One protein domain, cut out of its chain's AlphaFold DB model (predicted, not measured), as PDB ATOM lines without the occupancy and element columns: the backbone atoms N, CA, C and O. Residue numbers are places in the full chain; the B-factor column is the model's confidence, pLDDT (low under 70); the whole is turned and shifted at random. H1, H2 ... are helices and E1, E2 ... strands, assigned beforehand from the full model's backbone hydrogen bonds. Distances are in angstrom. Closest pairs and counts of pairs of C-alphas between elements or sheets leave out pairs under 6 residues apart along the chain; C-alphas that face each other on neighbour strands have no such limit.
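This is residues 68 to 122 of the 296 residues of the protein "Similar to Saccharomyces cerevisiae YKR037C SPC34 Essential subunit of the Dam1 complex (Aka DASH complex)" of Kazachstania saulgeensis (UniProt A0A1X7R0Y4). An open, drawn-out shape: helix H1 stands across the length between strand E1 at one end and helix H2 at the other, and the link after H1 folds back beside it before residues 107 to 122, with H2, stick out. The printed part has 55 residues, in the order E1, H1, H2, and is mostly helix. It is extended, with a radius of gyration of the C-alphas of 16.1 A, and flat, spanning 50 by 28 by 13 A.

E1 is residues 72 to 74, beginning at C-alpha 72 (210.912, 192.655, 195.449). H1, residues 81 to 98, is 25.2 A long, with a kink of 29 degrees near Ile 92. H2, residues 111 to 122, is 16.5 A long and ends at C-alpha 122 (207.632, 165.621, 155.783).

H1 is apart from E1 and from H2, and E1 is apart from H2. E1 pairs with no named strand. Each O i to N i+4 pair is within hydrogen-bond range in H2, and 12 of 14 in H1.

The C-alphas of Gln 68 and Ile 122, the two farthest apart, are 50.4 A apart. The printed part has no cut. The link from H1 to H2 is long, 12 residues. Residues 74 to 80 also stand free. Lys 69 has pLDDT under 70.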
ATOM      1  N   GLN A  68     201.417 192.919 198.529       71.56
ATOM      2  CA  GLN A  68     200.549 191.755 198.347       71.56
ATOM      3  C   GLN A  68     201.329 190.447 198.210       71.56
ATOM      4  O   GLN A  68     200.887 189.405 198.691       71.56
ATOM      5  N   LYS A  69     202.489 190.486 197.548       68.62
ATOM      6  CA  LYS A  69     203.286 189.290 197.234       68.62
ATOM      7  C   LYS A  69     204.517 189.114 198.112       68.62
ATOM      8  O   LYS A  69     205.150 188.066 198.036       68.62
ATOM      9  N   ARG A  70     204.870 190.125 198.920       71.00
ATOM     10  CA  ARG A  70     206.127 190.193 199.693       71.00
ATOM     11  C   ARG A  70     207.374 189.934 198.833       71.00
ATOM     12  O   ARG A  70     208.399 189.492 199.338       71.00
ATOM     13  N   SER A  71     207.286 190.205 197.532       72.06
ATOM     14  CA  SER A  71     208.371 190.032 196.570       72.06
ATOM     15  C   SER A  71     208.919 191.390 196.151       72.06
ATOM     16  O   SER A  71     208.159 192.346 195.976       72.06
ATOM     17  N   ILE A  72     210.233 191.463 195.959       73.25
ATOM     18  CA  ILE A  72     210.912 192.655 195.449       73.25
ATOM     19  C   ILE A  72     210.548 192.808 193.967       73.25
ATOM     20  O   ILE A  72     210.756 191.893 193.174       73.25
ATOM     21  N   MET A  73     209.976 193.949 193.591       73.69
ATOM     22  CA  MET A  73     209.633 194.281 192.209       73.69
ATOM     23  C   MET A  73     210.297 195.590 191.807       73.69
ATOM     24  O   MET A  73     210.535 196.456 192.640       73.69
ATOM     25  N   ARG A  74     210.572 195.781 190.517       74.81
ATOM     26  CA  ARG A  74     211.017 197.094 190.036       74.81
ATOM     27  C   ARG A  74     209.906 198.129 190.191       74.81
ATOM     28  O   ARG A  74     208.751 197.860 189.854       74.81
ATOM     29  N   ARG A  75     210.275 199.336 190.618       80.38
ATOM     30  CA  ARG A  75     209.378 200.487 190.792       80.38
ATOM     31  C   ARG A  75     208.667 200.877 189.489       80.38
ATOM     32  O   ARG A  75     207.496 201.242 189.511       80.38
ATOM     33  N   ASP A  76     209.325 200.666 188.347       77.88
ATOM     34  CA  ASP A  76     208.774 200.889 186.998       77.88
ATOM     35  C   ASP A  76     207.674 199.890 186.593       77.88
ATOM     36  O   ASP A  76     207.169 199.947 185.471       77.88
ATOM     37  N   LYS A  77     207.350 198.904 187.445       71.56
ATOM     38  CA  LYS A  77     206.422 197.783 187.184       71.56
ATOM     39  C   LYS A  77     206.804 196.877 186.002       71.56
ATOM     40  O   LYS A  77     206.127 195.879 185.750       71.56
ATOM     41  N   LYS A  78     207.899 197.173 185.296       74.50
ATOM     42  CA  LYS A  78     208.505 196.303 184.286       74.50
ATOM     43  C   LYS A  78     209.172 195.118 184.978       74.50
ATOM     44  O   LYS A  78     209.901 195.289 185.951       74.50
ATOM     45  N   ARG A  79     208.922 193.913 184.475       71.94
ATOM     46  CA  ARG A  79     209.510 192.676 185.004       71.94
ATOM     47  C   ARG A  79     210.745 192.303 184.201       71.94
ATOM     48  O   ARG A  79     210.774 192.537 182.992       71.94
ATOM     49  N   GLY A  80     211.741 191.727 184.869       75.81
ATOM     50  CA  GLY A  80     212.861 191.106 184.179       75.81
ATOM     51  C   GLY A  80     212.373 189.972 183.276       75.81
ATOM     52  O   GLY A  80     211.353 189.336 183.552       75.81
ATOM     53  N   VAL A  81     213.101 189.717 182.188       78.38
ATOM     54  CA  VAL A  81     212.782 188.621 181.256       78.38
ATOM     55  C   VAL A  81     212.785 187.279 181.991       78.38
ATOM     56  O   VAL A  81     211.869 186.480 181.813       78.38
ATOM     57  N   TYR A  82     213.767 187.070 182.870       74.56
ATOM     58  CA  TYR A  82     213.883 185.864 183.686       74.56
ATOM     59  C   TYR A  82     212.683 185.687 184.631       74.56
ATOM     60  O   TYR A  82     212.009 184.660 184.582       74.56
ATOM     61  N   ASP A  83     212.333 186.723 185.400       76.44
ATOM     62  CA  ASP A  83     211.181 186.693 186.315       76.44
ATOM     63  C   ASP A  83     209.867 186.409 185.578       76.44
ATOM     64  O   ASP A  83     209.003 185.676 186.064       76.44
ATOM     65  N   TYR A  84     209.712 186.970 184.374       82.00
ATOM     66  CA  TYR A  84     208.547 186.717 183.535       82.00
ATOM     67  C   TYR A  84     208.461 185.251 183.096       82.00
ATOM     68  O   TYR A  84     207.370 184.679 183.132       82.00
ATOM     69  N   ILE A  85     209.580 184.637 182.700       81.19
ATOM     70  CA  ILE A  85     209.635 183.224 182.293       81.19
ATOM     71  C   ILE A  85     209.290 182.316 183.476       81.19
ATOM     72  O   ILE A  85     208.417 181.459 183.342       81.19
ATOM     73  N   VAL A  86     209.890 182.557 184.643       81.31
ATOM     74  CA  VAL A  86     209.649 181.762 185.856       81.31
ATOM     75  C   VAL A  86     208.181 181.847 186.291       81.31
ATOM     76  O   VAL A  86     207.530 180.824 186.521       81.31
ATOM     77  N   GLU A  87     207.602 183.052 186.332       79.94
ATOM     78  CA  GLU A  87     206.174 183.214 186.629       79.94
ATOM     79  C   GLU A  87     205.275 182.551 185.576       79.94
ATOM     80  O   GLU A  87     204.206 182.024 185.906       79.94
ATOM     81  N   ARG A  88     205.673 182.610 184.304       82.06
ATOM     82  CA  ARG A  88     204.940 182.009 183.191       82.06
ATOM     83  C   ARG A  88     204.908 180.490 183.317       82.06
ATOM     84  O   ARG A  88     203.828 179.920 183.208       82.06
ATOM     85  N   GLU A  89     206.030 179.837 183.592       81.31
ATOM     86  CA  GLU A  89     206.088 178.380 183.762       81.31
ATOM     87  C   GLU A  89     205.253 177.891 184.949       81.31
ATOM     88  O   GLU A  89     204.486 176.930 184.820       81.31
ATOM     89  N   ALA A  90     205.333 178.594 186.082       81.00
ATOM     90  CA  ALA A  90     204.525 178.290 187.259       81.00
ATOM     91  C   ALA A  90     203.018 178.398 186.960       81.00
ATOM     92  O   ALA A  90     202.228 177.542 187.372       81.00
ATOM     93  N   LYS A  91     202.611 179.421 186.195       81.00
ATOM     94  CA  LYS A  91     201.210 179.620 185.796       81.00
ATOM     95  C   LYS A  91     200.751 178.636 184.730       81.00
ATOM     96  O   LYS A  91     199.634 178.161 184.847       81.00
ATOM     97  N   ILE A  92     201.581 178.267 183.753       82.44
ATOM     98  CA  ILE A  92     201.217 177.295 182.705       82.44
ATOM     99  C   ILE A  92     200.828 175.949 183.325       82.44
ATOM    100  O   ILE A  92     199.787 175.384 182.990       82.44
ATOM    101  N   LYS A  93     201.617 175.442 184.285       79.25
ATOM    102  CA  LYS A  93     201.312 174.163 184.954       79.25
ATOM    103  C   LYS A  93     199.966 174.199 185.689       79.25
ATOM    104  O   LYS A  93     199.235 173.210 185.679       79.25
ATOM    105  N   ARG A  94     199.625 175.335 186.307       79.31
ATOM    106  CA  ARG A  94     198.359 175.536 187.029       79.31
ATOM    107  C   ARG A  94     197.177 175.795 186.089       79.31
ATOM    108  O   ARG A  94     196.120 175.202 186.272       79.31
ATOM    109  N   ASN A  95     197.353 176.642 185.081       82.62
ATOM    110  CA  ASN A  95     196.311 177.067 184.149       82.62
ATOM    111  C   ASN A  95     195.819 175.914 183.275       82.62
ATOM    112  O   ASN A  95     194.611 175.783 183.095       82.62
ATOM    113  N   ARG A  96     196.716 175.009 182.853       79.56
ATOM    114  CA  ARG A  96     196.343 173.772 182.145       79.56
ATOM    115  C   ARG A  96     195.369 172.897 182.933       79.56
ATOM    116  O   ARG A  96     194.486 172.295 182.340       79.56
ATOM    117  N   ARG A  97     195.502 172.845 184.264       78.75
ATOM    118  CA  ARG A  97     194.587 172.087 185.137       78.75
ATOM    119  C   ARG A  97     193.246 172.793 185.352       78.75
ATOM    120  O   ARG A  97     192.259 172.129 185.624       78.75
ATOM    121  N   MET A  98     193.224 174.120 185.236       80.88
ATOM    122  CA  MET A  98     192.046 174.960 185.484       80.88
ATOM    123  C   MET A  98     191.327 175.402 184.197       80.88
ATOM    124  O   MET A  98     190.359 176.150 184.280       80.88
ATOM    125  N   GLY A  99     191.811 175.001 183.014       78.38
ATOM    126  CA  GLY A  99     191.250 175.407 181.717       78.38
ATOM    127  C   GLY A  99     191.401 176.900 181.391       78.38
ATOM    128  O   GLY A  99     190.698 177.417 180.529       78.38
ATOM    129  N   ILE A 100     192.296 177.612 182.083       83.75
ATOM    130  CA  ILE A 100     192.521 179.052 181.891       83.75
ATOM    131  C   ILE A 100     193.485 179.244 180.710       83.75
ATOM    132  O   ILE A 100     194.466 178.503 180.621       83.75
ATOM    133  N   PRO A 101     193.271 180.234 179.820       78.56
ATOM    134  CA  PRO A 101     194.179 180.495 178.707       78.56
ATOM    135  C   PRO A 101     195.609 180.791 179.182       78.56
ATOM    136  O   PRO A 101     195.840 181.539 180.140       78.56
ATOM    137  N   ASP A 102     196.581 180.191 178.494       76.62
ATOM    138  CA  ASP A 102     197.997 180.328 178.822       76.62
ATOM    139  C   ASP A 102     198.504 181.764 178.570       76.62
ATOM    140  O   ASP A 102     198.103 182.423 177.604       76.62
ATOM    141  N   PRO A 103     199.424 182.276 179.411       76.50
ATOM    142  CA  PRO A 103     200.045 183.579 179.189       76.50
ATOM    143  C   PRO A 103     200.868 183.600 177.887       76.50
ATOM    144  O   PRO A 103     201.642 182.675 177.597       76.50
ATOM    145  N   LYS A 104     200.725 184.699 177.127       78.56
ATOM    146  CA  LYS A 104     201.394 184.924 175.831       78.56
ATOM    147  C   LYS A 104     202.910 184.668 175.939       78.56
ATOM    148  O   LYS A 104     203.523 185.099 176.912       78.56
ATOM    149  N   PRO A 105     203.536 183.957 174.985       76.69
ATOM    150  CA  PRO A 105     204.986 183.779 174.982       76.69
ATOM    151  C   PRO A 105     205.700 185.106 174.680       76.69
ATOM    152  O   PRO A 105     205.130 185.978 174.024       76.69
ATOM    153  N   ILE A 106     206.953 185.237 175.138       75.00
ATOM    154  CA  ILE A 106     207.808 186.407 174.852       75.00
ATOM    155  C   ILE A 106     208.104 186.500 173.354       75.00
ATOM    156  O   ILE A 106     208.071 187.581 172.776       75.00
ATOM    157  N   ILE A 107     208.376 185.354 172.728       78.25
ATOM    158  CA  ILE A 107     208.676 185.252 171.305       78.25
ATOM    159  C   ILE A 107     207.499 184.539 170.647       78.25
ATOM    160  O   ILE A 107     207.199 183.389 170.972       78.25
ATOM    161  N   GLN A 108     206.815 185.236 169.744       76.12
ATOM    162  CA  GLN A 108     205.786 184.654 168.892       76.12
ATOM    163  C   GLN A 108     206.409 184.357 167.538       76.12
ATOM    164  O   GLN A 108     206.708 185.267 166.770       76.12
ATOM    165  N   ILE A 109     206.626 183.077 167.264       79.06
ATOM    166  CA  ILE A 109     207.024 182.632 165.934       79.06
ATOM    167  C   ILE A 109     205.732 182.457 165.120       79.06
ATOM    168  O   ILE A 109     204.823 181.762 165.588       79.06
ATOM    169  N   PRO A 110     205.611 183.089 163.937       86.38
ATOM    170  CA  PRO A 110     204.441 182.944 163.079       86.38
ATOM    171  C   PRO A 110     204.134 181.477 162.766       86.38
ATOM    172  O   PRO A 110     205.041 180.674 162.536       86.38
ATOM    173  N   LYS A 111     202.843 181.132 162.721       80.00
ATOM    174  CA  LYS A 111     202.379 179.760 162.453       80.00
ATOM    175  C   LYS A 111     202.930 179.221 161.128       80.00
ATOM    176  O   LYS A 111     203.315 178.057 161.057       80.00
ATOM    177  N   ASP A 112     203.044 180.089 160.128       82.62
ATOM    178  CA  ASP A 112     203.529 179.757 158.786       82.62
ATOM    179  C   ASP A 112     204.982 179.260 158.798       82.62
ATOM    180  O   ASP A 112     205.368 178.390 158.018       82.62
ATOM    181  N   PHE A 113     205.797 179.746 159.741       84.19
ATOM    182  CA  PHE A 113     207.171 179.277 159.903       84.19
ATOM    183  C   PHE A 113     207.218 177.841 160.447       84.19
ATOM    184  O   PHE A 113     207.982 177.020 159.948       84.19
ATOM    185  N   TYR A 114     206.373 177.499 161.423       79.00
ATOM    186  CA  TYR A 114     206.285 176.124 161.923       79.00
ATOM    187  C   TYR A 114     205.741 175.161 160.871       79.00
ATOM    188  O   TYR A 114     206.290 174.074 160.703       79.00
ATOM    189  N   LEU A 115     204.695 175.570 160.149       82.94
ATOM    190  CA  LEU A 115     204.101 174.763 159.084       82.94
ATOM    191  C   LEU A 115     205.110 174.501 157.965       82.94
ATOM    192  O   LEU A 115     205.313 173.350 157.600       82.94
ATOM    193  N   SER A 116     205.832 175.528 157.508       83.62
ATOM    194  CA  SER A 116     206.845 175.365 156.458       83.62
ATOM    195  C   SER A 116     208.031 174.490 156.880       83.62
ATOM    196  O   SER A 116     208.563 173.747 156.058       83.62
ATOM    197  N   GLN A 117     208.452 174.523 158.149       79.31
ATOM    198  CA  GLN A 117     209.472 173.597 158.661       79.31
ATOM    199  C   GLN A 117     208.944 172.160 158.723       79.31
ATOM    200  O   GLN A 117     209.636 171.230 158.312       79.31
ATOM    201  N   HIS A 118     207.705 171.973 159.180       76.12
ATOM    202  CA  HIS A 118     207.091 170.651 159.276       76.12
ATOM    203  C   HIS A 118     206.846 170.035 157.890       76.12
ATOM    204  O   HIS A 118     207.117 168.855 157.683       76.12
ATOM    205  N   GLU A 119     206.419 170.842 156.916       78.88
ATOM    206  CA  GLU A 119     206.301 170.447 155.511       78.88
ATOM    207  C   GLU A 119     207.658 170.089 154.906       78.88
ATOM    208  O   GLU A 119     207.760 169.081 154.217       78.88
ATOM    209  N   LYS A 120     208.728 170.841 155.195       76.75
ATOM    210  CA  LYS A 120     210.085 170.486 154.744       76.75
ATOM    211  C   LYS A 120     210.551 169.145 155.306       76.75
ATOM    212  O   LYS A 120     211.118 168.356 154.557       76.75
ATOM    213  N   VAL A 121     210.288 168.867 156.584       72.50
ATOM    214  CA  VAL A 121     210.626 167.578 157.214       72.50
ATOM    215  C   VAL A 121     209.814 166.441 156.591       72.50
ATOM    216  O   VAL A 121     210.391 165.433 156.185       72.50
ATOM    217  N   ILE A 122     208.499 166.617 156.431       71.69
ATOM    218  CA  ILE A 122     207.632 165.621 155.783       71.69
ATOM    219  C   ILE A 122     208.090 165.371 154.343       71.69
ATOM    220  O   ILE A 122     208.290 164.221 153.968       71.69
TER     221      ILE A 122